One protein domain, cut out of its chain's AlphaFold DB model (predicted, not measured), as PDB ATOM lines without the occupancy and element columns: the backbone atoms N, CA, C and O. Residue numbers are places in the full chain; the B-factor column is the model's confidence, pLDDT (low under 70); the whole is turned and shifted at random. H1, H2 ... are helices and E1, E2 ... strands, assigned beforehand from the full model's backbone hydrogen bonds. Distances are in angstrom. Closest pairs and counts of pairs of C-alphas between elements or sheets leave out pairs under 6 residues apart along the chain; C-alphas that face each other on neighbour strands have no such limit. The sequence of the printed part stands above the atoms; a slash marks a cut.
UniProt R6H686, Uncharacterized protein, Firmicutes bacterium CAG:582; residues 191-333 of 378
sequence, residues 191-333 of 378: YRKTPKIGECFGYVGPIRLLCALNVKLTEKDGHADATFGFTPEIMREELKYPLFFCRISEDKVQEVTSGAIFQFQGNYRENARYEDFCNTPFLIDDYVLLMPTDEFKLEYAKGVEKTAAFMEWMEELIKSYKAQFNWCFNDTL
ATOM      1  N   TYR A 191      15.838  40.919  19.188       76.81
ATOM      2  CA  TYR A 191      16.157  42.017  20.089       76.81
ATOM      3  C   TYR A 191      16.273  43.349  19.342       76.81
ATOM      4  O   TYR A 191      17.129  43.531  18.479       76.81
ATOM      5  N   ARG A 192      15.491  44.339  19.784       68.38
ATOM      6  CA  ARG A 192      15.602  45.728  19.307       68.38
ATOM      7  C   ARG A 192      16.755  46.508  19.937       68.38
ATOM      8  O   ARG A 192      17.085  47.594  19.499       68.38
ATOM      9  N   LYS A 193      17.352  46.018  21.017       72.62
ATOM     10  CA  LYS A 193      18.526  46.632  21.653       72.62
ATOM     11  C   LYS A 193      19.484  45.525  22.030       72.62
ATOM     12  O   LYS A 193      19.042  44.405  22.256       72.62
ATOM     13  N   THR A 194      20.782  45.814  22.067       78.56
ATOM     14  CA  THR A 194      21.760  44.814  22.508       78.56
ATOM     15  C   THR A 194      21.363  44.342  23.915       78.56
ATOM     16  O   THR A 194      21.133  45.210  24.764       78.56
ATOM     17  N   PRO A 195      21.242  43.022  24.163       84.75
ATOM     18  CA  PRO A 195      20.863  42.472  25.465       84.75
ATOM     19  C   PRO A 195      21.738  43.036  26.577       84.75
ATOM     20  O   PRO A 195      22.924  43.279  26.353       84.75
ATOM     21  N   LYS A 196      21.191  43.272  27.768       89.44
ATOM     22  CA  LYS A 196      21.974  43.764  28.915       89.44
ATOM     23  C   LYS A 196      22.935  42.691  29.429       89.44
ATOM     24  O   LYS A 196      22.766  41.508  29.151       89.44
ATOM     25  N   ILE A 197      23.947  43.098  30.194       91.75
ATOM     26  CA  ILE A 197      24.807  42.146  30.912       91.75
ATOM     27  C   ILE A 197      23.917  41.295  31.833       91.75
ATOM     28  O   ILE A 197      23.089  41.837  32.562       91.75
ATOM     29  N   GLY A 198      24.068  39.974  31.754       89.00
ATOM     30  CA  GLY A 198      23.230  38.982  32.428       89.00
ATOM     31  C   GLY A 198      22.025  38.493  31.615       89.00
ATOM     32  O   GLY A 198      21.421  37.492  31.992       89.00
ATOM     33  N   GLU A 199      21.672  39.140  30.500       92.38
ATOM     34  CA  GLU A 199      20.611  38.658  29.606       92.38
ATOM     35  C   GLU A 199      21.158  37.657  28.583       92.38
ATOM     36  O   GLU A 199      22.301  37.758  28.123       92.38
ATOM     37  N   CYS A 200      20.311  36.698  28.205       93.25
ATOM     38  CA  CYS A 200      20.640  35.656  27.241       93.25
ATOM     39  C   CYS A 200      19.851  35.823  25.943       93.25
ATOM     40  O   CYS A 200      18.749  36.369  25.935       93.25
ATOM     41  N   PHE A 201      20.413  35.352  24.838       92.88
ATOM     42  CA  PHE A 201      19.870  35.526  23.500       92.88
ATOM     43  C   PHE A 201      20.283  34.366  22.593       92.88
ATOM     44  O   PHE A 201      21.342  33.761  22.761       92.88
ATOM     45  N   GLY A 202      19.426  34.051  21.630       91.31
ATOM     46  CA  GLY A 202      19.723  33.092  20.577       91.31
ATOM     47  C   GLY A 202      20.532  33.725  19.452       91.31
ATOM     48  O   GLY A 202      20.401  34.916  19.163       91.31
ATOM     49  N   TYR A 203      21.349  32.919  18.790       89.31
ATOM     50  CA  TYR A 203      22.197  33.368  17.699       89.31
ATOM     51  C   TYR A 203      22.285  32.316  16.598       89.31
ATOM     52  O   TYR A 203      22.424  31.124  16.862       89.31
ATOM     53  N   VAL A 204      22.193  32.775  15.355       85.06
ATOM     54  CA  VAL A 204      22.256  31.927  14.153       85.06
ATOM     55  C   VAL A 204      23.127  32.535  13.052       85.06
ATOM     56  O   VAL A 204      23.222  31.948  11.983       85.06
ATOM     57  N   GLY A 205      23.725  33.706  13.301       80.81
ATOM     58  CA  GLY A 205      24.553  34.425  12.334       80.81
ATOM     59  C   GLY A 205      25.975  33.859  12.208       80.81
ATOM     60  O   GLY A 205      26.312  32.865  12.850       80.81
ATOM     61  N   PRO A 206      26.837  34.480  11.391       79.50
ATOM     62  CA  PRO A 206      28.192  33.995  11.156       79.50
ATOM     63  C   PRO A 206      29.132  34.270  12.336       79.50
ATOM     64  O   PRO A 206      29.208  35.385  12.844       79.50
ATOM     65  N   ILE A 207      29.953  33.283  12.698       83.62
ATOM     66  CA  ILE A 207      31.115  33.515  13.567       83.62
ATOM     67  C   ILE A 207      32.242  34.109  12.717       83.62
ATOM     68  O   ILE A 207      32.446  33.712  11.567       83.62
ATOM     69  N   ARG A 208      32.991  35.050  13.287       80.69
ATOM     70  CA  ARG A 208      34.194  35.624  12.681       80.69
ATOM     71  C   ARG A 208      35.431  35.298  13.494       80.69
ATOM     72  O   ARG A 208      35.369  35.204  14.720       80.69
ATOM     73  N   LEU A 209      36.555  35.198  12.797       79.38
ATOM     74  CA  LEU A 209      37.879  35.043  13.380       79.38
ATOM     75  C   LEU A 209      38.664  36.346  13.253       79.38
ATOM     76  O   LEU A 209      38.650  36.982  12.204       79.38
ATOM     77  N   LEU A 210      39.377  36.730  14.306       77.56
ATOM     78  CA  LEU A 210      40.361  37.806  14.233       77.56
ATOM     79  C   LEU A 210      41.665  37.304  13.608       77.56
ATOM     80  O   LEU A 210      42.432  36.611  14.262       77.56
ATOM     81  N   CYS A 211      41.961  37.689  12.373       74.62
ATOM     82  CA  CYS A 211      43.233  37.379  11.723       74.62
ATOM     83  C   CYS A 211      44.229  38.523  11.949       74.62
ATOM     84  O   CYS A 211      43.894  39.681  11.715       74.62
ATOM     85  N   ALA A 212      45.445  38.233  12.414       71.50
ATOM     86  CA  ALA A 212      46.500  39.246  12.500       71.50
ATOM     87  C   ALA A 212      46.977  39.632  11.087       71.50
ATOM     88  O   ALA A 212      47.124  38.764  10.233       71.50
ATOM     89  N   LEU A 213      47.190  40.927  10.848       68.50
ATOM     90  CA  LEU A 213      47.664  41.477   9.573       68.50
ATOM     91  C   LEU A 213      48.998  42.214   9.703       68.50
ATOM     92  O   LEU A 213      49.809  42.162   8.790       68.50
ATOM     93  N   ASN A 214      49.200  42.985  10.780       65.06
ATOM     94  CA  ASN A 214      50.345  43.895  10.916       65.06
ATOM     95  C   ASN A 214      50.814  44.024  12.369       65.06
ATOM     96  O   ASN A 214      50.018  43.869  13.290       65.06
ATOM     97  N   VAL A 215      52.078  44.410  12.573       67.25
ATOM     98  CA  VAL A 215      52.643  44.745  13.894       67.25
ATOM     99  C   VAL A 215      53.071  46.210  13.915       67.25
ATOM    100  O   VAL A 215      53.815  46.663  13.044       67.25
ATOM    101  N   LYS A 216      52.625  46.959  14.922       68.62
ATOM    102  CA  LYS A 216      53.072  48.320  15.224       68.62
ATOM    103  C   LYS A 216      53.861  48.319  16.522       68.62
ATOM    104  O   LYS A 216      53.346  47.913  17.561       68.62
ATOM    105  N   LEU A 217      55.084  48.832  16.454       63.34
ATOM    106  CA  LEU A 217      55.908  49.079  17.628       63.34
ATOM    107  C   LEU A 217      55.689  50.503  18.116       63.34
ATOM    108  O   LEU A 217      55.815  51.459  17.351       63.34
ATOM    109  N   THR A 218      55.408  50.636  19.400       64.00
ATOM    110  CA  THR A 218      55.433  51.918  20.096       64.00
ATOM    111  C   THR A 218      56.415  51.815  21.240       64.00
ATOM    112  O   THR A 218      56.296  50.926  22.077       64.00
ATOM    113  N   GLU A 219      57.386  52.717  21.284       55.09
ATOM    114  CA  GLU A 219      58.304  52.802  22.410       55.09
ATOM    115  C   GLU A 219      57.690  53.722  23.466       55.09
ATOM    116  O   GLU A 219      57.387  54.888  23.195       55.09
ATOM    117  N   LYS A 220      57.449  53.183  24.660       57.22
ATOM    118  CA  LYS A 220      56.913  53.937  25.792       57.22
ATOM    119  C   LYS A 220      57.780  53.655  27.009       57.22
ATOM    120  O   LYS A 220      57.991  52.499  27.362       57.22
ATOM    121  N   ASP A 221      58.320  54.712  27.608       60.81
ATOM    122  CA  ASP A 221      59.183  54.636  28.794       60.81
ATOM    123  C   ASP A 221      60.406  53.702  28.622       60.81
ATOM    124  O   ASP A 221      60.815  53.018  29.556       60.81
ATOM    125  N   GLY A 222      60.991  53.651  27.417       54.25
ATOM    126  CA  GLY A 222      62.149  52.795  27.104       54.25
ATOM    127  C   GLY A 222      61.818  51.310  26.913       54.25
ATOM    128  O   GLY A 222      62.725  50.489  26.781       54.25
ATOM    129  N   HIS A 223      60.531  50.955  26.881       53.34
ATOM    130  CA  HIS A 223      60.055  49.618  26.553       53.34
ATOM    131  C   HIS A 223      59.366  49.623  25.186       53.34
ATOM    132  O   HIS A 223      58.466  50.425  24.927       53.34
ATOM    133  N   ALA A 224      59.788  48.711  24.309       57.91
ATOM    134  CA  ALA A 224      59.090  48.448  23.059       57.91
ATOM    135  C   ALA A 224      57.798  47.672  23.358       57.91
ATOM    136  O   ALA A 224      57.851  46.547  23.849       57.91
ATOM    137  N   ASP A 225      56.654  48.281  23.064       66.06
ATOM    138  CA  ASP A 225      55.339  47.645  23.107       66.06
ATOM    139  C   ASP A 225      54.903  47.303  21.676       66.06
ATOM    140  O   ASP A 225      55.059  48.119  20.760       66.06
ATOM    141  N   ALA A 226      54.382  46.095  21.476       66.00
ATOM    142  CA  ALA A 226      53.934  45.607  20.178       66.00
ATOM    143  C   ALA A 226      52.408  45.526  20.163       66.00
ATOM    144  O   ALA A 226      51.790  44.787  20.925       66.00
ATOM    145  N   THR A 227      51.795  46.275  19.254       71.00
ATOM    146  CA  THR A 227      50.356  46.212  18.991       71.00
ATOM    147  C   THR A 227      50.120  45.537  17.653       71.00
ATOM    148  O   THR A 227      50.843  45.776  16.686       71.00
ATOM    149  N   PHE A 228      49.109  44.682  17.592       69.94
ATOM    150  CA  PHE A 228      48.760  43.949  16.389       69.94
ATOM    151  C   PHE A 228      47.543  44.590  15.737       69.94
ATOM    152  O   PHE A 228      46.568  44.952  16.404       69.94
ATOM    153  N   GLY A 229      47.632  44.745  14.420       70.81
ATOM    154  CA  GLY A 229      46.495  45.021  13.569       70.81
ATOM    155  C   GLY A 229      45.760  43.722  13.293       70.81
ATOM    156  O   GLY A 229      46.382  42.813  12.743       70.81
ATOM    157  N   PHE A 230      44.481  43.620  13.647       73.38
ATOM    158  CA  PHE A 230      43.670  42.449  13.310       73.38
ATOM    159  C   PHE A 230      42.669  42.773  12.181       73.38
ATOM    160  O   PHE A 230      42.403  43.935  11.857       73.38
ATOM    161  N   THR A 231      42.099  41.754  11.554       74.62
ATOM    162  CA  THR A 231      40.958  41.887  10.649       74.62
ATOM    163  C   THR A 231      39.952  40.779  10.926       74.62
ATOM    164  O   THR A 231      40.348  39.625  11.085       74.62
ATOM    165  N   PRO A 232      38.656  41.098  11.033       75.81
ATOM    166  CA  PRO A 232      37.638  40.092  11.266       75.81
ATOM    167  C   PRO A 232      37.261  39.372   9.962       75.81
ATOM    168  O   PRO A 232      36.584  39.934   9.099       75.81
ATOM    169  N   GLU A 233      37.611  38.096   9.840       73.56
ATOM    170  CA  GLU A 233      37.274  37.261   8.686       73.56
ATOM    171  C   GLU A 233      36.067  36.363   8.964       73.56
ATOM    172  O   GLU A 233      35.933  35.795  10.047       73.56
ATOM    173  N   ILE A 234      35.162  36.242   7.985       72.81
ATOM    174  CA  ILE A 234      34.021  35.324   8.083       72.81
ATOM    175  C   ILE A 234      34.537  33.893   7.987       72.81
ATOM    176  O   ILE A 234      35.260  33.533   7.056       72.81
ATOM    177  N   MET A 235      34.106  33.069   8.931       70.25
ATOM    178  CA  MET A 235      34.387  31.646   8.916       70.25
ATOM    179  C   MET A 235      33.761  30.977   7.695       70.25
ATOM    180  O   MET A 235      32.592  31.189   7.386       70.25
ATOM    181  N   ARG A 236      34.539  30.140   7.000       64.50
ATOM    182  CA  ARG A 236      34.048  29.423   5.810       64.50
ATOM    183  C   ARG A 236      33.050  28.316   6.142       64.50
ATOM    184  O   ARG A 236      32.318  27.889   5.257       64.50
ATOM    185  N   GLU A 237      33.053  27.822   7.376       66.69
ATOM    186  CA  GLU A 237      32.129  26.782   7.815       66.69
ATOM    187  C   GLU A 237      30.819  27.400   8.304       66.69
ATOM    188  O   GLU A 237      30.810  28.229   9.213       66.69
ATOM    189  N   GLU A 238      29.707  26.972   7.709       69.12
ATOM    190  CA  GLU A 238      28.379  27.371   8.162       69.12
ATOM    191  C   GLU A 238      28.037  26.728   9.513       69.12
ATOM    192  O   GLU A 238      28.406  25.583   9.804       69.12
ATOM    193  N   LEU A 239      27.287  27.459  10.344       77.50
ATOM    194  CA  LEU A 239      26.815  26.933  11.619       77.50
ATOM    195  C   LEU A 239      25.844  25.772  11.404       77.50
ATOM    196  O   LEU A 239      24.802  25.915  10.766       77.50
ATOM    197  N   LYS A 240      26.153  24.630  12.021       79.00
ATOM    198  CA  LYS A 240      25.280  23.447  12.008       79.00
ATOM    199  C   LYS A 240      24.117  23.566  12.995       79.00
ATOM    200  O   LYS A 240      23.055  22.992  12.765       79.00
ATOM    201  N   TYR A 241      24.317  24.294  14.094       82.62
ATOM    202  CA  TYR A 241      23.366  24.420  15.196       82.62
ATOM    203  C   TYR A 241      23.161  25.889  15.580       82.62
ATOM    204  O   TYR A 241      24.105  26.674  15.467       82.62
ATOM    205  N   PRO A 242      21.958  26.275  16.056       87.81
ATOM    206  CA  PRO A 242      21.790  27.568  16.704       87.81
ATOM    207  C   PRO A 242      22.646  27.615  17.972       87.81
ATOM    208  O   PRO A 242      22.802  26.606  18.662       87.81
ATOM    209  N   LEU A 243      23.159  28.794  18.297       89.75
ATOM    210  CA  LEU A 243      23.904  29.041  19.523       89.75
ATOM    211  C   LEU A 243      23.026  29.782  20.522       89.75
ATOM    212  O   LEU A 243      22.143  30.559  20.143       89.75
ATOM    213  N   PHE A 244      23.278  29.549  21.805       92.38
ATOM    214  CA  PHE A 244      22.603  30.260  22.874       92.38
ATOM    215  C   PHE A 244      23.640  30.907  23.773       92.38
ATOM    216  O   PHE A 244      24.500  30.231  24.330       92.38
ATOM    217  N   PHE A 245      23.573  32.228  23.880       93.62
ATOM    218  CA  PHE A 245      24.574  33.032  24.559       93.62
ATOM    219  C   PHE A 245      23.974  33.767  25.744       93.62
ATOM    220  O   PHE A 245      22.820  34.185  25.690       93.62
ATOM    221  N   CYS A 246      24.785  34.020  26.764       94.75
ATOM    222  CA  CYS A 246      24.509  35.027  27.782       94.75
ATOM    223  C   CYS A 246      25.585  36.112  27.739       94.75
ATOM    224  O   CYS A 246      26.777  35.822  27.612       94.75
ATOM    225  N   ARG A 247      25.174  37.378  27.826       93.25
ATOM    226  CA  ARG A 247      26.113  38.503  27.844       93.25
ATOM    227  C   ARG A 247      26.776  38.599  29.214       93.25
ATOM    228  O   ARG A 247      26.085  38.770  30.214       93.25
ATOM    229  N   ILE A 248      28.104  38.530  29.255       91.69
ATOM    230  CA  ILE A 248      28.880  38.496  30.506       91.69
ATOM    231  C   ILE A 248      29.649  39.797  30.775       91.69
ATOM    232  O   ILE A 248      29.961  40.090  31.925       91.69
ATOM    233  N   SER A 249      29.908  40.608  29.746       88.62
ATOM    234  CA  SER A 249      30.495  41.948  29.874       88.62
ATOM    235  C   SER A 249      29.979  42.881  28.773       88.62
ATOM    236  O   SER A 249      29.077  42.538  28.000       88.62
ATOM    237  N   GLU A 250      30.524  44.097  28.701       84.19
ATOM    238  CA  GLU A 250      30.192  45.047  27.637       84.19
ATOM    239  C   GLU A 250      30.481  44.481  26.240       84.19
ATOM    240  O   GLU A 250      29.714  44.717  25.308       84.19
ATOM    241  N   ASP A 251      31.531  43.682  26.117       83.62
ATOM    242  CA  ASP A 251      32.091  43.181  24.869       83.62
ATOM    243  C   ASP A 251      32.037  41.658  24.718       83.62
ATOM    244  O   ASP A 251      32.155  41.190  23.591       83.62
ATOM    245  N   LYS A 252      31.822  40.889  25.795       88.50
ATOM    246  CA  LYS A 252      31.892  39.420  25.778       88.50
ATOM    247  C   LYS A 252      30.561  38.746  26.057       88.50
ATOM    248  O   LYS A 252      29.733  39.200  26.857       88.50
ATOM    249  N   VAL A 253      30.412  37.586  25.437       91.69
ATOM    250  CA  VAL A 253      29.281  36.680  25.599       91.69
ATOM    251  C   VAL A 253      29.790  35.258  25.786       91.69
ATOM    252  O   VAL A 253      30.850  34.899  25.274       91.69
ATOM    253  N   GLN A 254      29.042  34.453  26.528       91.75
ATOM    254  CA  GLN A 254      29.378  33.063  26.797       91.75
ATOM    255  C   GLN A 254      28.303  32.146  26.235       91.75
ATOM    256  O   GLN A 254      27.118  32.359  26.488       91.75
ATOM    257  N   GLU A 255      28.718  31.145  25.465       92.12
ATOM    258  CA  GLU A 255      27.837  30.097  24.960       92.12
ATOM    259  C   GLU A 255      27.433  29.183  26.125       92.12
ATOM    260  O   GLU A 255      28.282  28.735  26.898       92.12
ATOM    261  N   VAL A 256      26.130  28.961  26.293       89.19
ATOM    262  CA  VAL A 256      25.549  28.420  27.532       89.19
ATOM    263  C   VAL A 256      25.956  26.969  27.799       89.19
ATOM    264  O   VAL A 256      26.134  26.604  28.959       89.19
ATOM    265  N   THR A 257      26.112  26.144  26.763       84.88
ATOM    266  CA  THR A 257      26.379  24.705  26.932       84.88
ATOM    267  C   THR A 257      27.875  24.401  26.974       84.88
ATOM    268  O   THR A 257      28.344  23.677  27.848       84.88
ATOM    269  N   SER A 258      28.638  24.962  26.042       82.56
ATOM    270  CA  SER A 258      30.081  24.751  25.895       82.56
ATOM    271  C   SER A 258      30.918  25.628  26.827       82.56
ATOM    272  O   SER A 258      32.088  25.337  27.064       82.56
ATOM    273  N   GLY A 259      30.354  26.730  27.329       84.44
ATOM    274  CA  GLY A 259      31.077  27.721  28.123       84.44
ATOM    275  C   GLY A 259      32.067  28.568  27.316       84.44
ATOM    276  O   GLY A 259      32.788  29.371  27.911       84.44
ATOM    277  N   ALA A 260      32.112  28.411  25.990       84.44
ATOM    278  CA  ALA A 260      33.022  29.137  25.114       84.44
ATOM    279  C   ALA A 260      32.698  30.639  25.083       84.44
ATOM    280  O   ALA A 260      31.533  31.038  25.050       84.44
ATOM    281  N   ILE A 261      33.739  31.476  25.093       88.19
ATOM    282  CA  ILE A 261      33.606  32.935  25.157       88.19
ATOM    283  C   ILE A 261      33.860  33.549  23.780       88.19
ATOM    284  O   ILE A 261      34.865  33.262  23.130       88.19
ATOM    285  N   PHE A 262      32.959  34.440  23.384       88.88
ATOM    286  CA  PHE A 262      32.971  35.192  22.134       88.88
ATOM    287  C   PHE A 262      32.896  36.687  22.436       88.88
ATOM    288  O   PHE A 262      32.468  37.081  23.524       88.88
ATOM    289  N   GLN A 263      33.284  37.521  21.477       86.75
ATOM    290  CA  GLN A 263      33.170  38.975  21.578       86.75
ATOM    291  C   GLN A 263      32.160  39.535  20.575       86.75
ATOM    292  O   GLN A 263      31.896  38.923  19.544       86.75
ATOM    293  N   PHE A 264      31.607  40.714  20.837       84.00
ATOM    294  CA  PHE A 264      30.813  41.436  19.841       84.00
ATOM    295  C   PHE A 264      31.709  42.144  18.821       84.00
ATOM    296  O   PHE A 264      32.610  42.891  19.203       84.00
ATOM    297  N   GLN A 265      31.408  41.991  17.526       74.06
ATOM    298  CA  GLN A 265      32.142  42.670  16.450       74.06
ATOM    299  C   GLN A 265      32.139  44.197  16.618       74.06
ATOM    300  O   GLN A 265      33.171  44.824  16.409       74.06
ATOM    301  N   GLY A 266      31.021  44.800  17.036       65.75
ATOM    302  CA  GLY A 266      30.899  46.260  17.181       65.75
ATOM    303  C   GLY A 266      31.862  46.902  18.192       65.75
ATOM    304  O   GLY A 266      32.038  48.115  18.171       65.75
ATOM    305  N   ASN A 267      32.510  46.107  19.053       64.81
ATOM    306  CA  ASN A 267      33.509  46.579  20.019       64.81
ATOM    307  C   ASN A 267      34.954  46.263  19.602       64.81
ATOM    308  O   ASN A 267      35.892  46.505  20.366       64.81
ATOM    309  N   TYR A 268      35.145  45.734  18.394       67.75
ATOM    310  CA  TYR A 268      36.455  45.469  17.823       67.75
ATOM    311  C   TYR A 268      37.265  46.765  17.637       67.75
ATOM    312  O   TYR A 268      36.748  47.790  17.195       67.75
ATOM    313  N   ARG A 269      38.568  46.710  17.940       66.44
ATOM    314  CA  ARG A 269      39.518  47.807  17.709       66.44
ATOM    315  C   ARG A 269      40.615  47.341  16.767       66.44
ATOM    316  O   ARG A 269      41.285  46.359  17.059       66.44
ATOM    317  N   GLU A 270      40.843  48.107  15.697       63.78
ATOM    318  CA  GLU A 270      41.841  47.789  14.664       63.78
ATOM    319  C   GLU A 270      43.254  47.553  15.207       63.78
ATOM    320  O   GLU A 270      43.991  46.800  14.592       63.78
ATOM    321  N   ASN A 271      43.644  48.179  16.324       68.50
ATOM    322  CA  ASN A 271      44.946  47.960  16.955       68.50
ATOM    323  C   ASN A 271      44.741  47.557  18.412       68.50
ATOM    324  O   ASN A 271      44.142  48.315  19.180       68.50
ATOM    325  N   ALA A 272      45.278  46.404  18.793       69.12
ATOM    326  CA  ALA A 272      45.201  45.921  20.160       69.12
ATOM    327  C   ALA A 272      46.371  45.025  20.524       69.12
ATOM    328  O   ALA A 272      47.148  44.605  19.660       69.12
ATOM    329  N   ARG A 273      46.512  44.752  21.818       70.19
ATOM    330  CA  ARG A 273      47.560  43.862  22.293       70.19
ATOM    331  C   ARG A 273      47.162  42.415  22.041       70.19
ATOM    332  O   ARG A 273      45.981  42.075  21.976       70.19
ATOM    333  N   TYR A 274      48.159  41.550  21.885       68.75
ATOM    334  CA  TYR A 274      47.919  40.123  21.678       68.75
ATOM    335  C   TYR A 274      47.134  39.514  22.846       68.75
ATOM    336  O   TYR A 274      46.210  38.731  22.635       68.75
ATOM    337  N   GLU A 275      47.455  39.925  24.072       70.62
ATOM    338  CA  GLU A 275      46.839  39.443  25.309       70.62
ATOM    339  C   GLU A 275      45.339  39.753  25.386       70.62
ATOM    340  O   GLU A 275      44.594  39.013  26.032       70.62
ATOM    341  N   ASP A 276      44.890  40.806  24.695       70.88
ATOM    342  CA  ASP A 276      43.482  41.204  24.657       70.88
ATOM    343  C   ASP A 276      42.629  40.182  23.879       70.88
ATOM    344  O   ASP A 276      41.438  40.018  24.157       70.88
ATOM    345  N   PHE A 277      43.236  39.465  22.923       69.44
ATOM    346  CA  PHE A 277      42.519  38.656  21.932       69.44
ATOM    347  C   PHE A 277      42.944  37.190  21.852       69.44
ATOM    348  O   PHE A 277      42.159  36.366  21.383       69.44
ATOM    349  N   CYS A 278      44.122  36.821  22.362       63.97
ATOM    350  CA  CYS A 278      44.652  35.457  22.270       63.97
ATOM    351  C   CYS A 278      43.746  34.398  22.921       63.97
ATOM    352  O   CYS A 278      43.723  33.241  22.498       63.97
ATOM    353  N   ASN A 279      42.957  34.803  23.920       66.94
ATOM    354  CA  ASN A 279      42.043  33.922  24.642       66.94
ATOM    355  C   ASN A 279      40.613  33.922  24.076       66.94
ATOM    356  O   ASN A 279      39.855  32.994  24.355       66.94
ATOM    357  N   THR A 280      40.242  34.931  23.282       73.19
ATOM    358  CA  THR A 280      38.884  35.121  22.743       73.19
ATOM    359  C   THR A 280      38.923  35.642  21.298       73.19
ATOM    360  O   THR A 280      38.425  36.735  21.034       73.19
ATOM    361  N   PRO A 281      39.490  34.892  20.331       73.56
ATOM    362  CA  PRO A 281      39.655  35.366  18.952       73.56
ATOM    363  C   PRO A 281      38.348  35.364  18.138       73.56
ATOM    364  O   PRO A 281      38.355  35.719  16.959       73.56
ATOM    365  N   PHE A 282      37.238  34.934  18.744       83.31
ATOM    366  CA  PHE A 282      35.945  34.793  18.090       83.31
ATOM    367  C   PHE A 282      35.108  36.054  18.236       83.31
ATOM    368  O   PHE A 282      34.904  36.537  19.353       83.31
ATOM    369  N   LEU A 283      34.551  36.525  17.123       84.94
ATOM    370  CA  LEU A 283      33.539  37.571  17.130       84.94
ATOM    371  C   LEU A 283      32.200  37.023  16.646       84.94
ATOM    372  O   LEU A 283      32.144  36.199  15.734       84.94
ATOM    373  N   ILE A 284      31.129  37.538  17.230       85.44
ATOM    374  CA  ILE A 284      29.779  37.438  16.698       85.44
ATOM    375  C   ILE A 284      29.279  38.832  16.339       85.44
ATOM    376  O   ILE A 284      29.561  39.825  17.019       85.44
ATOM    377  N   ASP A 285      28.515  38.900  15.264       78.31
ATOM    378  CA  ASP A 285      27.884  40.142  14.848       78.31
ATOM    379  C   ASP A 285      26.669  40.454  15.761       78.31
ATOM    380  O   ASP A 285      25.952  39.554  16.200       78.31
ATOM    381  N   ASP A 286      26.395  41.729  16.049       72.94
ATOM    382  CA  ASP A 286      25.362  42.168  17.006       72.94
ATOM    383  C   ASP A 286      24.058  42.684  16.352       72.94
ATOM    384  O   ASP A 286      23.196  43.259  17.039       72.94
ATOM    385  N   TYR A 287      23.902  42.473  15.035       65.62
ATOM    386  CA  TYR A 287      22.803  43.034  14.232       65.62
ATOM    387  C   TYR A 287      21.482  42.257  14.355       65.62
ATOM    388  O   TYR A 287      20.426  42.884  14.332       65.62
ATOM    389  N   VAL A 288      21.506  40.927  14.524       70.69
ATOM    390  CA  VAL A 288      20.296  40.095  14.698       70.69
ATOM    391  C   VAL A 288      20.521  39.084  15.819       70.69
ATOM    392  O   VAL A 288      21.140  38.037  15.642       70.69
ATOM    393  N   LEU A 289      20.005  39.424  16.998       82.94
ATOM    394  CA  LEU A 289      20.055  38.590  18.197       82.94
ATOM    395  C   LEU A 289      18.635  38.124  18.508       82.94
ATOM    396  O   LEU A 289      17.742  38.950  18.688       82.94
ATOM    397  N   LEU A 290      18.403  36.818  18.558       86.00
ATOM    398  CA  LEU A 290      17.079  36.255  18.805       86.00
ATOM    399  C   LEU A 290      16.721  36.376  20.285       86.00
ATOM    400  O   LEU A 290      17.538  36.105  21.167       86.00
ATOM    401  N   MET A 291      15.481  36.747  20.576       87.62
ATOM    402  CA  MET A 291      14.966  36.679  21.936       87.62
ATOM    403  C   MET A 291      14.907  35.216  22.403       87.62
ATOM    404  O   MET A 291      14.550  34.333  21.618       87.62
ATOM    405  N   PRO A 292      15.216  34.940  23.682       88.25
ATOM    406  CA  PRO A 292      15.235  33.590  24.236       88.25
ATOM    407  C   PRO A 292      13.812  33.091  24.532       88.25
ATOM    408  O   PRO A 292      13.437  32.918  25.695       88.25
ATOM    409  N   THR A 293      12.990  32.894  23.502       87.38
ATOM    410  CA  THR A 293      11.643  32.327  23.669       87.38
ATOM    411  C   THR A 293      11.715  30.864  24.095       87.38
ATOM    412  O   THR A 293      12.732  30.195  23.892       87.38
ATOM    413  N   ASP A 294      10.643  30.344  24.690       87.12
ATOM    414  CA  ASP A 294      10.609  28.940  25.107       87.12
ATOM    415  C   ASP A 294      10.682  27.998  23.899       87.12
ATOM    416  O   ASP A 294      11.327  26.954  23.971       87.12
ATOM    417  N   GLU A 295      10.144  28.405  22.746       85.12
ATOM    418  CA  GLU A 295      10.307  27.684  21.486       85.12
ATOM    419  C   GLU A 295      11.765  27.643  21.025       85.12
ATOM    420  O   GLU A 295      12.238  26.582  20.617       85.12
ATOM    421  N   PHE A 296      12.485  28.771  21.089       87.25
ATOM    422  CA  PHE A 296      13.904  28.803  20.737       87.25
ATOM    423  C   PHE A 296      14.713  27.924  21.690       87.25
ATOM    424  O   PHE A 296      15.496  27.095  21.235       87.25
ATOM    425  N   LYS A 297      14.488  28.051  23.006       87.44
ATOM    426  CA  LYS A 297      15.156  27.222  24.019       87.44
ATOM    427  C   LYS A 297      14.893  25.740  23.795       87.44
ATOM    428  O   LYS A 297      15.815  24.950  23.929       87.44
ATOM    429  N   LEU A 298      13.666  25.360  23.437       84.94
ATOM    430  CA  LEU A 298      13.315  23.971  23.158       84.94
ATOM    431  C   LEU A 298      14.004  23.453  21.888       84.94
ATOM    432  O   LEU A 298      14.471  22.319  21.872       84.94
ATOM    433  N   GLU A 299      14.076  24.251  20.817       80.88
ATOM    434  CA  GLU A 299      14.805  23.856  19.603       80.88
ATOM    435  C   GLU A 299      16.318  23.790  19.826       80.88
ATOM    436  O   GLU A 299      16.955  22.844  19.363       80.88
ATOM    437  N   TYR A 300      16.880  24.737  20.578       85.56
ATOM    438  CA  TYR A 300      18.268  24.692  21.026       85.56
ATOM    439  C   TYR A 300      18.520  23.440  21.873       85.56
ATOM    440  O   TYR A 300      19.407  22.661  21.546       85.56
ATOM    441  N   ALA A 301      17.677  23.170  22.875       82.25
ATOM    442  CA  ALA A 301      17.769  21.982  23.717       82.25
ATOM    443  C   ALA A 301      17.701  20.688  22.897       82.25
ATOM    444  O   ALA A 301      18.508  19.805  23.132       82.25
ATOM    445  N   LYS A 302      16.833  20.589  21.882       76.50
ATOM    446  CA  LYS A 302      16.783  19.435  20.958       76.50
ATOM    447  C   LYS A 302      18.030  19.297  20.086       76.50
ATOM    448  O   LYS A 302      18.437  18.184  19.764       76.50
ATOM    449  N   GLY A 303      18.636  20.413  19.680       68.56
ATOM    450  CA  GLY A 303      19.950  20.402  19.032       68.56
ATOM    451  C   GLY A 303      21.031  19.872  19.977       68.56
ATOM    452  O   GLY A 303      21.846  19.037  19.591       68.56
ATOM    453  N   VAL A 304      20.957  20.295  21.240       61.25
ATOM    454  CA  VAL A 304      21.844  19.900  22.337       61.25
ATOM    455  C   VAL A 304      21.515  18.510  22.902       61.25
ATOM    456  O   VAL A 304      22.379  17.919  23.526       61.25
ATOM    457  N   GLU A 305      20.351  17.905  22.655       53.97
ATOM    458  CA  GLU A 305      20.014  16.527  23.076       53.97
ATOM    459  C   GLU A 305      20.945  15.484  22.424       53.97
ATOM    460  O   GLU A 305      21.114  14.380  22.939       53.97
ATOM    461  N   LYS A 306      21.648  15.856  21.344       58.50
ATOM    462  CA  LYS A 306      22.859  15.173  20.857       58.50
ATOM    463  C   LYS A 306      24.117  15.801  21.472       58.50
ATOM    464  O   LYS A 306      25.024  16.200  20.746       58.50
ATOM    465  N   THR A 307      24.169  15.914  22.801       65.44
ATOM    466  CA  THR A 307      25.110  16.804  23.516       65.44
ATOM    467  C   THR A 307      26.558  16.527  23.152       65.44
ATOM    468  O   THR A 307      27.316  17.458  22.920       65.44
ATOM    469  N   ALA A 308      26.916  15.250  23.003       70.31
ATOM    470  CA  ALA A 308      28.249  14.846  22.571       70.31
ATOM    471  C   ALA A 308      28.603  15.379  21.173       70.31
ATOM    472  O   ALA A 308      29.672  15.940  21.008       70.31
ATOM    473  N   ALA A 309      27.694  15.290  20.197       76.38
ATOM    474  CA  ALA A 309      27.943  15.760  18.831       76.38
ATOM    475  C   ALA A 309      27.973  17.294  18.725       76.38
ATOM    476  O   ALA A 309      28.699  17.840  17.899       76.38
ATOM    477  N   PHE A 310      27.182  17.997  19.544       80.00
ATOM    478  CA  PHE A 310      27.257  19.458  19.640       80.00
ATOM    479  C   PHE A 310      28.576  19.903  20.281       80.00
ATOM    480  O   PHE A 310      29.247  20.778  19.743       80.00
ATOM    481  N   MET A 311      28.957  19.283  21.402       77.75
ATOM    482  CA  MET A 311      30.208  19.579  22.102       77.75
ATOM    483  C   MET A 311      31.423  19.246  21.236       77.75
ATOM    484  O   MET A 311      32.308  20.080  21.116       77.75
ATOM    485  N   GLU A 312      31.428  18.094  20.565       81.62
ATOM    486  CA  GLU A 312      32.476  17.696  19.618       81.62
ATOM    487  C   GLU A 312      32.585  18.698  18.465       81.62
ATOM    488  O   GLU A 312      33.673  19.182  18.170       81.62
ATOM    489  N   TRP A 313      31.457  19.107  17.874       82.81
ATOM    490  CA  TRP A 313      31.458  20.139  16.839       82.81
ATOM    491  C   TRP A 313      31.999  21.484  17.352       82.81
ATOM    492  O   TRP A 313      32.802  22.110  16.665       82.81
ATOM    493  N   MET A 314      31.604  21.923  18.552       80.38
ATOM    494  CA  MET A 314      32.127  23.150  19.166       80.38
ATOM    495  C   MET A 314      33.625  23.045  19.477       80.38
ATOM    496  O   MET A 314      34.364  24.005  19.263       80.38
ATOM    497  N   GLU A 315      34.098  21.896  19.955       81.88
ATOM    498  CA  GLU A 315      35.515  21.640  20.217       81.88
ATOM    499  C   GLU A 315      36.343  21.645  18.928       81.88
ATOM    500  O   GLU A 315      37.395  22.286  18.881       81.88
ATOM    501  N   GLU A 316      35.867  20.980  17.873       81.31
ATOM    502  CA  GLU A 316      36.498  20.984  16.551       81.31
ATOM    503  C   GLU A 316      36.551  22.391  15.959       81.31
ATOM    504  O   GLU A 316      37.609  22.815  15.484       81.31
ATOM    505  N   LEU A 317      35.445  23.134  16.055       77.75
ATOM    506  CA  LEU A 317      35.345  24.531  15.649       77.75
ATOM    507  C   LEU A 317      36.392  25.369  16.397       77.75
ATOM    508  O   LEU A 317      37.273  25.969  15.787       77.75
ATOM    509  N   ILE A 318      36.409  25.330  17.730       78.25
ATOM    510  CA  ILE A 318      37.383  26.081  18.534       78.25
ATOM    511  C   ILE A 318      38.827  25.683  18.192       78.25
ATOM    512  O   ILE A 318      39.699  26.549  18.085       78.25
ATOM    513  N   LYS A 319      39.104  24.385  18.019       79.50
ATOM    514  CA  LYS A 319      40.445  23.860  17.732       79.50
ATOM    515  C   LYS A 319      40.944  24.287  16.355       79.50
ATOM    516  O   LYS A 319      42.062  24.793  16.252       79.50
ATOM    517  N   SER A 320      40.128  24.100  15.321       72.19
ATOM    518  CA  SER A 320      40.428  24.513  13.947       72.19
ATOM    519  C   SER A 320      40.740  26.013  13.894       72.19
ATOM    520  O   SER A 320      41.704  26.444  13.263       72.19
ATOM    521  N   TYR A 321      40.000  26.814  14.659       70.69
ATOM    522  CA  TYR A 321      40.057  28.267  14.559       70.69
ATOM    523  C   TYR A 321      41.213  28.842  15.384       70.69
ATOM    524  O   TYR A 321      41.892  29.759  14.933       70.69
ATOM    525  N   LYS A 322      41.524  28.253  16.549       74.31
ATOM    526  CA  LYS A 322      42.769  28.549  17.277       74.31
ATOM    527  C   LYS A 322      44.001  28.219  16.438       74.31
ATOM    528  O   LYS A 322      44.980  28.959  16.482       74.31
ATOM    529  N   ALA A 323      43.963  27.132  15.666       73.50
ATOM    530  CA  ALA A 323      45.050  26.796  14.753       73.50
ATOM    531  C   ALA A 323      45.202  27.848  13.640       73.50
ATOM    532  O   ALA A 323      46.324  28.277  13.382       73.50
ATOM    533  N   GLN A 324      44.096  28.315  13.048       70.50
ATOM    534  CA  GLN A 324      44.105  29.391  12.045       70.50
ATOM    535  C   GLN A 324      44.606  30.720  12.625       70.50
ATOM    536  O   GLN A 324      45.498  31.332  12.048       70.50
ATOM    537  N   PHE A 325      44.120  31.119  13.805       73.06
ATOM    538  CA  PHE A 325      44.593  32.310  14.516       73.06
ATOM    539  C   PHE A 325      46.106  32.263  14.756       73.06
ATOM    540  O   PHE A 325      46.826  33.195  14.407       73.06
ATOM    541  N   ASN A 326      46.596  31.152  15.315       73.38
ATOM    542  CA  ASN A 326      48.018  30.965  15.591       73.38
ATOM    543  C   ASN A 326      48.852  30.953  14.310       73.38
ATOM    544  O   ASN A 326      49.973  31.452  14.317       73.38
ATOM    545  N   TRP A 327      48.329  30.390  13.219       71.06
ATOM    546  CA  TRP A 327      49.000  30.421  11.925       71.06
ATOM    547  C   TRP A 327      49.129  31.858  11.401       71.06
ATOM    548  O   TRP A 327      50.254  32.293  11.179       71.06
ATOM    549  N   CYS A 328      48.033  32.625  11.325       67.31
ATOM    550  CA  CYS A 328      48.062  34.035  10.902       67.31
ATOM    551  C   CYS A 328      48.994  34.884  11.775       67.31
ATOM    552  O   CYS A 328      49.749  35.721  11.282       67.31
ATOM    553  N   PHE A 329      48.962  34.656  13.089       71.81
ATOM    554  CA  PHE A 329      49.814  35.361  14.036       71.81
ATOM    555  C   PHE A 329      51.298  35.023  13.845       71.81
ATOM    556  O   PHE A 329      52.131  35.924  13.780       71.81
ATOM    557  N   ASN A 330      51.637  33.738  13.713       70.81
ATOM    558  CA  ASN A 330      53.017  33.299  13.515       70.81
ATOM    559  C   ASN A 330      53.578  33.729  12.158       70.81
ATOM    560  O   ASN A 330      54.752  34.070  12.094       70.81
ATOM    561  N   ASP A 331      52.762  33.737  11.106       68.19
ATOM    562  CA  ASP A 331      53.146  34.222   9.778       68.19
ATOM    563  C   ASP A 331      53.483  35.723   9.831       68.19
ATOM    564  O   ASP A 331      54.585  36.137   9.471       68.19
ATOM    565  N   THR A 332      52.612  36.516  10.464       65.56
ATOM    566  CA  THR A 332      52.840  37.953  10.710       65.56
ATOM    567  C   THR A 332      54.110  38.198  11.545       65.56
ATOM    568  O   THR A 332      54.881  39.122  11.274       65.56
ATOM    569  N   LEU A 333      54.366  37.367  12.564       66.75
ATOM    570  CA  LEU A 333      55.598  37.435  13.355       66.75
ATOM    571  C   LEU A 333      56.834  37.035  12.545       66.75
ATOM    572  O   LEU A 333      57.877  37.664  12.700       66.75
TER     573      LEU A 333
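Overview. This is residues 191 to 333 of the 378 residues of an uncharacterized protein of Firmicutes bacterium CAG:582 (UniProt R6H686). One strongly twisted sheet runs along an elongated domain; its small strands E1, E4, E5, E6 and E7 make one part, and the long hairpin E2 and E3 makes one end of the longest axis. The long helix H3 runs over one face of the sheet, over E2, while the shorter H2 is at the end of the domain away from the tip of the hairpin E2 and E3 and makes a corner with H3. The printed part has 143 residues with seven named strands and three named helices, in the order E1 E2 E3 E4 E5 E6 H1 E7 H2 H3; the class is mixed, helices and strands. The sheet, in the order E1 E4 E5 E6 E7 E2 E3, is mixed, with E6 and E7 parallel and the other neighbours antiparallel. The whole is compact, with a radius of gyration of the C-alphas of 16.6 A, and spans 57 by 30 by 20 A.

Along the chain. E1 is residues 200 to 203, with C-alpha 200 at (20.640, 35.656, 27.241). E2, residues 207 to 220, is 35.1 A long and bends by 62 degrees at residue 214; E3, residues 223 to 234, is 35.0 A long, with C-alpha 223 at (60.055, 49.618, 26.553). E4 is residues 243 to 247, E5 252 to 255, E6 261 to 264, H1 274 to 277 and E7 282 to 284. H2, residues 294 to 304, is 14.7 A long, and H3, residues 307 to 333, is 38.2 A long, with C-alpha 333 at (55.598, 37.435, 13.355).

Arrangement. E1 and E3 are the edge strands. E1 and E4 are antiparallel, with N 201 and O 245 2.8 A apart. E4, E5 and E6 form a meander, each strand the antiparallel neighbour of the one before; N 246 and O 254 are 2.9 A apart, as are N 253 and O 262. E6, H1 and E7 form a strand-helix-strand unit, two parallel strands with a helix between, and its crossover is right-handed; N 263 and O 282 are 2.8 A apart. H1 only grazes the sheet. E7 and E2 are antiparallel, with N 208 and O 283 2.8 A apart. In the hairpin E2 and E3, N 218 and O 225 are 2.9 A apart. H2 is on the sheet; its closest C-alphas with E1 are Gly 202 and Phe 296, 7.2 A. H3 is on the sheet at a height of 9.8 A, over E2, and only just slantwise to the strands, at 33 degrees to E2 on the local plane; their closest C-alphas, Ala 212 and Phe 329, are 5.3 A apart. H2 and H3 are close but not clearly touching, about perpendicular at 78 degrees, with the C-alphas of Val 304 and Phe 310 closest at 6.1 A. Every O i to N i+4 pair is within hydrogen-bond range in H2 and H3; H1 is too short for one.

Size, cuts and confidence. The two C-alphas farthest apart, Gly 222 and Glu 295, are 57.9 A apart. The printed part has no cut and no long link. Mean pLDDT of the printed part is 76.7; it is under 70 in 40 residues, among them 213 to 226 and 266 to 272.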